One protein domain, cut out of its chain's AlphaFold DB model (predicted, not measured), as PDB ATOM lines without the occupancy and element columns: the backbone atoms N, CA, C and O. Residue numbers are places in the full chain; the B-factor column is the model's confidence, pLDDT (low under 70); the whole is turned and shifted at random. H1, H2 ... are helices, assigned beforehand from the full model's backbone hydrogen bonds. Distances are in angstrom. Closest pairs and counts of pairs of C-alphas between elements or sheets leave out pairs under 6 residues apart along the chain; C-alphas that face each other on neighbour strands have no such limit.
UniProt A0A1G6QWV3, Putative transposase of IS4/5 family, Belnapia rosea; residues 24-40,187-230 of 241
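Overview. This is residues 24 to 40 and 187 to 230 of the 241 residues of the protein "Putative transposase of IS4/5 family" of Belnapia rosea (UniProt A0A1G6QWV3). A helical hairpin, H3 and H4, opens as a V towards residues 203 to 212, which stick out; named helices H1 and H2 lie apart from it. The printed part, all helix, has 61 residues. It is loose, with radius of gyration of the C-alphas 13.3 A, and spans 44 by 21 by 20 A.

Arrangement. Start at H1, residues 24 to 27, close but not clearly touching H2, residues 30 to 40; the closest C-alphas, 25 and 31, are 7.0 A apart. H3, residues 189 to 208, touches H4, residues 215 to 229; the closest C-alphas, 192 and 228, are 5.1 A apart. They run opposite ways at a shallow tilt of 34 degrees, only just short of steep. Every O i to N i+4 pair is within hydrogen-bond range in H4, 4 of 7 in H2, 14 of 16 in H3.

Along the chain. Find C-alpha 24 at (27.833, -24.439, -88.945); H3 runs 28.0 A, and H4 21.0 A to C-alpha 229 at (21.953, -11.013, -100.858).

Size, cuts and confidence. Residues 41 to 186 are cut out; C-alphas 40 and 187 are 20.0 A apart.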
ATOM      1  N   LEU A  24      28.093 -25.788 -88.414       91.12
ATOM      2  CA  LEU A  24      27.833 -24.439 -88.945       91.12
ATOM      3  C   LEU A  24      26.612 -23.768 -88.298       91.12
ATOM      4  O   LEU A  24      26.658 -22.594 -87.928       91.12
ATOM      5  N   VAL A  25      25.510 -24.518 -88.191       90.69
ATOM      6  CA  VAL A  25      24.238 -24.014 -87.657       90.69
ATOM      7  C   VAL A  25      24.365 -23.686 -86.174       90.69
ATOM      8  O   VAL A  25      23.917 -22.618 -85.763       90.69
ATOM      9  N   ALA A  26      24.995 -24.571 -85.398       93.06
ATOM     10  CA  ALA A  26      25.174 -24.407 -83.959       93.06
ATOM     11  C   ALA A  26      26.203 -23.314 -83.635       93.06
ATOM     12  O   ALA A  26      25.926 -22.419 -82.843       93.06
ATOM     13  N   ARG A  27      27.357 -23.329 -84.315       92.75
ATOM     14  CA  ARG A  27      28.466 -22.378 -84.145       92.75
ATOM     15  C   ARG A  27      28.028 -20.922 -84.297       92.75
ATOM     16  O   ARG A  27      28.538 -20.055 -83.597       92.75
ATOM     17  N   HIS A  28      27.118 -20.651 -85.232       92.44
ATOM     18  CA  HIS A  28      26.641 -19.297 -85.527       92.44
ATOM     19  C   HIS A  28      25.206 -19.032 -85.062       92.44
ATOM     20  O   HIS A  28      24.642 -18.002 -85.439       92.44
ATOM     21  N   ASP A  29      24.613 -19.955 -84.297       94.38
ATOM     22  CA  ASP A  29      23.221 -19.910 -83.836       94.38
ATOM     23  C   ASP A  29      22.248 -19.453 -84.947       94.38
ATOM     24  O   ASP A  29      21.445 -18.523 -84.805       94.38
ATOM     25  N   LEU A  30      22.386 -20.066 -86.133       92.50
ATOM     26  CA  LEU A  30      21.727 -19.584 -87.353       92.50
ATOM     27  C   LEU A  30      20.206 -19.610 -87.228       92.50
ATOM     28  O   LEU A  30      19.535 -18.733 -87.773       92.50
ATOM     29  N   PHE A  31      19.657 -20.587 -86.507       92.62
ATOM     30  CA  PHE A  31      18.220 -20.672 -86.283       92.62
ATOM     31  C   PHE A  31      17.710 -19.451 -85.516       92.62
ATOM     32  O   PHE A  31      16.772 -18.781 -85.965       92.62
ATOM     33  N   ARG A  32      18.370 -19.101 -84.407       93.00
ATOM     34  CA  ARG A  32      17.985 -17.937 -83.618       93.00
ATOM     35  C   ARG A  32      18.158 -16.649 -84.409       93.00
ATOM     36  O   ARG A  32      17.213 -15.873 -84.511       93.00
ATOM     37  N   ARG A  33      19.319 -16.465 -85.038       92.56
ATOM     38  CA  ARG A  33      19.650 -15.265 -85.818       92.56
ATOM     39  C   ARG A  33      18.673 -15.015 -86.973       92.56
ATOM     40  O   ARG A  33      18.287 -13.873 -87.219       92.56
ATOM     41  N   LEU A  34      18.323 -16.061 -87.725       91.75
ATOM     42  CA  LEU A  34      17.551 -15.931 -88.966       91.75
ATOM     43  C   LEU A  34      16.042 -15.984 -88.744       91.75
ATOM     44  O   LEU A  34      15.304 -15.384 -89.527       91.75
ATOM     45  N   TYR A  35      15.577 -16.685 -87.709       90.50
ATOM     46  CA  TYR A  35      14.152 -16.947 -87.509       90.50
ATOM     47  C   TYR A  35      13.627 -16.428 -86.172       90.50
ATOM     48  O   TYR A  35      12.627 -15.716 -86.179       90.50
ATOM     49  N   LEU A  36      14.285 -16.720 -85.046       93.81
ATOM     50  CA  LEU A  36      13.740 -16.352 -83.731       93.81
ATOM     51  C   LEU A  36      13.895 -14.866 -83.409       93.81
ATOM     52  O   LEU A  36      12.912 -14.203 -83.082       93.81
ATOM     53  N   ASP A  37      15.107 -14.323 -83.489       93.50
ATOM     54  CA  ASP A  37      15.398 -12.943 -83.097       93.50
ATOM     55  C   ASP A  37      14.570 -11.919 -83.903       93.50
ATOM     56  O   ASP A  37      13.979 -11.034 -83.280       93.50
ATOM     57  N   PRO A  38      14.411 -12.050 -85.242       92.94
ATOM     58  CA  PRO A  38      13.569 -11.140 -86.019       92.94
ATOM     59  C   PRO A  38      12.088 -11.129 -85.624       92.94
ATOM     60  O   PRO A  38      11.403 -10.152 -85.919       92.94
ATOM     61  N   LEU A  39      11.588 -12.204 -85.007       90.88
ATOM     62  CA  LEU A  39      10.192 -12.332 -84.583       90.88
ATOM     63  C   LEU A  39       9.994 -11.939 -83.117       90.88
ATOM     64  O   LEU A  39       8.997 -11.316 -82.770       90.88
ATOM     65  N   THR A  40      10.947 -12.292 -82.257       92.81
ATOM     66  CA  THR A  40      10.838 -12.134 -80.799       92.81
ATOM     67  C   THR A  40      11.338 -10.785 -80.293       92.81
ATOM     68  O   THR A  40      10.901 -10.336 -79.239       92.81
ATOM     69  N   PRO A 187      19.522  -7.517 -97.419       94.19
ATOM     70  CA  PRO A 187      20.913  -7.937 -97.504       94.19
ATOM     71  C   PRO A 187      21.539  -8.079 -96.108       94.19
ATOM     72  O   PRO A 187      21.284  -7.273 -95.199       94.19
ATOM     73  N   ASP A 188      22.359  -9.112 -95.935       94.88
ATOM     74  CA  ASP A 188      23.078  -9.410 -94.698       94.88
ATOM     75  C   ASP A 188      24.560  -9.725 -94.971       94.88
ATOM     76  O   ASP A 188      24.920 -10.881 -95.204       94.88
ATOM     77  N   PRO A 189      25.434  -8.699 -94.933       94.38
ATOM     78  CA  PRO A 189      26.878  -8.870 -95.097       94.38
ATOM     79  C   PRO A 189      27.495  -9.809 -94.058       94.38
ATOM     80  O   PRO A 189      28.365 -10.603 -94.391       94.38
ATOM     81  N   ASP A 190      27.001  -9.782 -92.818       93.19
ATOM     82  CA  ASP A 190      27.504 -10.655 -91.755       93.19
ATOM     83  C   ASP A 190      27.171 -12.129 -92.060       93.19
ATOM     84  O   ASP A 190      27.977 -13.021 -91.805       93.19
ATOM     85  N   LEU A 191      26.006 -12.398 -92.665       94.19
ATOM     86  CA  LEU A 191      25.650 -13.740 -93.138       94.19
ATOM     87  C   LEU A 191      26.486 -14.162 -94.354       94.19
ATOM     88  O   LEU A 191      26.863 -15.329 -94.463       94.19
ATOM     89  N   SER A 192      26.805 -13.218 -95.245       95.12
ATOM     90  CA  SER A 192      27.732 -13.453 -96.357       95.12
ATOM     91  C   SER A 192      29.101 -13.908 -95.852       95.12
ATOM     92  O   SER A 192      29.635 -14.888 -96.368       95.12
ATOM     93  N   GLU A 193      29.646 -13.266 -94.813       95.88
ATOM     94  CA  GLU A 193      30.918 -13.681 -94.209       95.88
ATOM     95  C   GLU A 193      30.831 -15.062 -93.544       95.88
ATOM     96  O   GLU A 193      31.755 -15.860 -93.685       95.88
ATOM     97  N   ILE A 194      29.703 -15.402 -92.906       95.50
ATOM     98  CA  ILE A 194      29.479 -16.751 -92.352       95.50
ATOM     99  C   ILE A 194      29.485 -17.819 -93.460       95.50
ATOM    100  O   ILE A 194      30.045 -18.901 -93.280       95.50
ATOM    101  N   TYR A 195      28.873 -17.542 -94.615       95.56
ATOM    102  CA  TYR A 195      28.795 -18.506 -95.718       95.56
ATOM    103  C   TYR A 195      30.033 -18.527 -96.618       95.56
ATOM    104  O   TYR A 195      30.264 -19.513 -97.320       95.56
ATOM    105  N   ARG A 196      30.856 -17.477 -96.602       95.94
ATOM    106  CA  ARG A 196      32.031 -17.331 -97.470       95.94
ATOM    107  C   ARG A 196      32.977 -18.547 -97.458       95.94
ATOM    108  O   ARG A 196      33.361 -18.974 -98.550       95.94
ATOM    109  N   PRO A 197      33.323 -19.167 -96.309       95.56
ATOM    110  CA  PRO A 197      34.170 -20.360 -96.295       95.56
ATOM    111  C   PRO A 197      33.566 -21.551 -97.050       95.56
ATOM    112  O   PRO A 197      34.306 -22.322 -97.648       95.56
ATOM    113  N   ILE A 198      32.237 -21.690 -97.065       95.75
ATOM    114  CA  ILE A 198      31.531 -22.784 -97.755       95.75
ATOM    115  C   ILE A 198      31.671 -22.621 -99.266       95.75
ATOM    116  O   ILE A 198      32.060 -23.559 -99.958       95.75
ATOM    117  N   PHE A 199      31.406 -21.414 -99.779       95.56
ATOM    118  CA  PHE A 199      31.576 -21.109-101.202       95.56
ATOM    119  C   PHE A 199      33.025 -21.301-101.648       95.56
ATOM    120  O   PHE A 199      33.268 -21.872-102.710       95.56
ATOM    121  N   ARG A 200      33.980 -20.879-100.813       95.94
ATOM    122  CA  ARG A 200      35.407 -21.066-101.070       95.94
ATOM    123  C   ARG A 200      35.778 -22.548-101.155       95.94
ATOM    124  O   ARG A 200      36.333 -22.958-102.165       95.94
ATOM    125  N   ARG A 201      35.400 -23.360-100.161       95.31
ATOM    126  CA  ARG A 201      35.664 -24.812-100.158       95.31
ATOM    127  C   ARG A 201      34.994 -25.525-101.326       95.31
ATOM    128  O   ARG A 201      35.576 -26.436-101.903       95.31
ATOM    129  N   PHE A 202      33.782 -25.110-101.698       95.25
ATOM    130  CA  PHE A 202      33.107 -25.646-102.876       95.25
ATOM    131  C   PHE A 202      33.908 -25.349-104.152       95.25
ATOM    132  O   PHE A 202      34.186 -26.273-104.915       95.25
ATOM    133  N   ALA A 203      34.334 -24.099-104.352       93.81
ATOM    134  CA  ALA A 203      35.138 -23.700-105.506       93.81
ATOM    135  C   ALA A 203      36.492 -24.428-105.545       93.81
ATOM    136  O   ALA A 203      36.853 -24.984-106.577       93.81
ATOM    137  N   GLU A 204      37.199 -24.500-104.414       94.69
ATOM    138  CA  GLU A 204      38.460 -25.240-104.275       94.69
ATOM    139  C   GLU A 204      38.273 -26.734-104.584       94.69
ATOM    140  O   GLU A 204      39.073 -27.306-105.319       94.69
ATOM    141  N   SER A 205      37.181 -27.355-104.115       93.00
ATOM    142  CA  SER A 205      36.880 -28.763-104.420       93.00
ATOM    143  C   SER A 205      36.671 -28.999-105.917       93.00
ATOM    144  O   SER A 205      37.141 -29.995-106.460       93.00
ATOM    145  N   PHE A 206      35.996 -28.062-106.590       90.81
ATOM    146  CA  PHE A 206      35.678 -28.152-108.010       90.81
ATOM    147  C   PHE A 206      36.911 -27.916-108.890       90.81
ATOM    148  O   PHE A 206      37.064 -28.580-109.913       90.81
ATOM    149  N   LEU A 207      37.804 -27.009-108.475       92.94
ATOM    150  CA  LEU A 207      39.090 -26.762-109.133       92.94
ATOM    151  C   LEU A 207      40.064 -27.932-108.958       92.94
ATOM    152  O   LEU A 207      40.765 -28.274-109.905       92.94
ATOM    153  N   ALA A 208      40.104 -28.551-107.775       92.75
ATOM    154  CA  ALA A 208      40.976 -29.693-107.511       92.75
ATOM    155  C   ALA A 208      40.560 -30.935-108.312       92.75
ATOM    156  O   ALA A 208      41.404 -31.651-108.849       92.75
ATOM    157  N   ARG A 209      39.252 -31.198-108.398       90.12
ATOM    158  CA  ARG A 209      38.693 -32.282-109.206       90.12
ATOM    159  C   ARG A 209      37.285 -31.906-109.658       90.12
ATOM    160  O   ARG A 209      36.390 -31.869-108.816       90.12
ATOM    161  N   PRO A 210      37.040 -31.712-110.964       88.88
ATOM    162  CA  PRO A 210      35.685 -31.551-111.468       88.88
ATOM    163  C   PRO A 210      34.831 -32.767-111.091       88.88
ATOM    164  O   PRO A 210      35.182 -33.909-111.394       88.88
ATOM    165  N   TRP A 211      33.724 -32.515-110.403       90.75
ATOM    166  CA  TRP A 211      32.754 -33.519-109.965       90.75
ATOM    167  C   TRP A 211      31.346 -33.022-110.289       90.75
ATOM    168  O   TRP A 211      31.140 -31.819-110.468       90.75
ATOM    169  N   TYR A 212      30.377 -33.926-110.402       90.62
ATOM    170  CA  TYR A 212      28.987 -33.619-110.725       90.62
ATOM    171  C   TYR A 212      28.138 -33.520-109.443       90.62
ATOM    172  O   TYR A 212      27.721 -34.551-108.903       90.62
ATOM    173  N   PRO A 213      27.838 -32.302-108.934       90.88
ATOM    174  CA  PRO A 213      27.226 -32.158-107.623       90.88
ATOM    175  C   PRO A 213      25.749 -32.561-107.620       90.88
ATOM    176  O   PRO A 213      25.005 -32.203-108.544       90.88
ATOM    177  N   PRO A 214      25.264 -33.202-106.541       92.19
ATOM    178  CA  PRO A 214      23.842 -33.422-106.338       92.19
ATOM    179  C   PRO A 214      23.045 -32.115-106.433       92.19
ATOM    180  O   PRO A 214      23.468 -31.062-105.950       92.19
ATOM    181  N   ARG A 215      21.815 -32.183-106.960       91.31
ATOM    182  CA  ARG A 215      20.914 -31.013-107.066       91.31
ATOM    183  C   ARG A 215      20.689 -30.289-105.738       91.31
ATOM    184  O   ARG A 215      20.447 -29.083-105.738       91.31
ATOM    185  N   ILE A 216      20.734 -31.014-104.620       91.69
ATOM    186  CA  ILE A 216      20.565 -30.426-103.291       91.69
ATOM    187  C   ILE A 216      21.703 -29.456-102.952       91.69
ATOM    188  O   ILE A 216      21.420 -28.393-102.417       91.69
ATOM    189  N   VAL A 217      22.947 -29.739-103.355       93.38
ATOM    190  CA  VAL A 217      24.100 -28.854-103.118       93.38
ATOM    191  C   VAL A 217      23.884 -27.512-103.811       93.38
ATOM    192  O   VAL A 217      23.956 -26.468-103.169       93.38
ATOM    193  N   TRP A 218      23.510 -27.536-105.093       92.69
ATOM    194  CA  TRP A 218      23.185 -26.323-105.847       92.69
ATOM    195  C   TRP A 218      22.037 -25.533-105.223       92.69
ATOM    196  O   TRP A 218      22.125 -24.315-105.094       92.69
ATOM    197  N   ARG A 219      20.970 -26.220-104.796       95.12
ATOM    198  CA  ARG A 219      19.838 -25.582-104.108       95.12
ATOM    199  C   ARG A 219      20.272 -24.920-102.803       95.12
ATOM    200  O   ARG A 219      19.863 -23.789-102.551       95.12
ATOM    201  N   THR A 220      21.108 -25.585-102.012       94.44
ATOM    202  CA  THR A 220      21.626 -25.062-100.744       94.44
ATOM    203  C   THR A 220      22.506 -23.838-100.968       94.44
ATOM    204  O   THR A 220      22.235 -22.795-100.379       94.44
ATOM    205  N   LEU A 221      23.493 -23.911-101.867       95.19
ATOM    206  CA  LEU A 221      24.375 -22.783-102.196       95.19
ATOM    207  C   LEU A 221      23.585 -21.589-102.748       95.19
ATOM    208  O   LEU A 221      23.790 -20.451-102.325       95.19
ATOM    209  N   HIS A 222      22.626 -21.847-103.641       94.88
ATOM    210  CA  HIS A 222      21.735 -20.813-104.160       94.88
ATOM    211  C   HIS A 222      20.868 -20.195-103.051       94.88
ATOM    212  O   HIS A 222      20.681 -18.980-103.023       94.88
ATOM    213  N   SER A 223      20.355 -21.004-102.118       93.38
ATOM    214  CA  SER A 223      19.593 -20.510-100.967       93.38
ATOM    215  C   SER A 223      20.454 -19.637-100.054       93.38
ATOM    216  O   SER A 223      20.033 -18.536 -99.717       93.38
ATOM    217  N   MET A 224      21.670 -20.077 -99.715       94.81
ATOM    218  CA  MET A 224      22.634 -19.313 -98.912       94.81
ATOM    219  C   MET A 224      22.953 -17.962 -99.560       94.81
ATOM    220  O   MET A 224      22.840 -16.920 -98.914       94.81
ATOM    221  N   HIS A 225      23.262 -17.968-100.859       94.19
ATOM    222  CA  HIS A 225      23.543 -16.751-101.620       94.19
ATOM    223  C   HIS A 225      22.333 -15.806-101.642       94.19
ATOM    224  O   HIS A 225      22.456 -14.614-101.369       94.19
ATOM    225  N   ARG A 226      21.133 -16.337-101.910       93.19
ATOM    226  CA  ARG A 226      19.891 -15.555-101.924       93.19
ATOM    227  C   ARG A 226      19.547 -14.976-100.550       93.19
ATOM    228  O   ARG A 226      19.040 -13.861-100.484       93.19
ATOM    229  N   MET A 227      19.789 -15.716 -99.471       90.94
ATOM    230  CA  MET A 227      19.551 -15.240 -98.106       90.94
ATOM    231  C   MET A 227      20.520 -14.118 -97.727       90.94
ATOM    232  O   MET A 227      20.076 -13.106 -97.198       90.94
ATOM    233  N   ALA A 228      21.808 -14.253 -98.053       94.00
ATOM    234  CA  ALA A 228      22.802 -13.210 -97.795       94.00
ATOM    235  C   ALA A 228      22.582 -11.954 -98.663       94.00
ATOM    236  O   ALA A 228      22.721 -10.830 -98.182       94.00
ATOM    237  N   GLY A 229      22.196 -12.125 -99.932       92.12
ATOM    238  CA  GLY A 229      21.953 -11.013-100.858       92.12
ATOM    239  C   GLY A 229      20.632 -10.267-100.636       92.12
ATOM    240  O   GLY A 229      20.500  -9.112-101.042       92.12
ATOM    241  N   GLY A 230      19.650 -10.892 -99.981       92.50
ATOM    242  CA  GLY A 230      18.303 -10.344 -99.844       92.50
ATOM    243  C   GLY A 230      17.528 -10.302-101.172       92.50
ATOM    244  O   GLY A 230      17.907 -10.900-102.180       92.50
TER     245      GLY A 230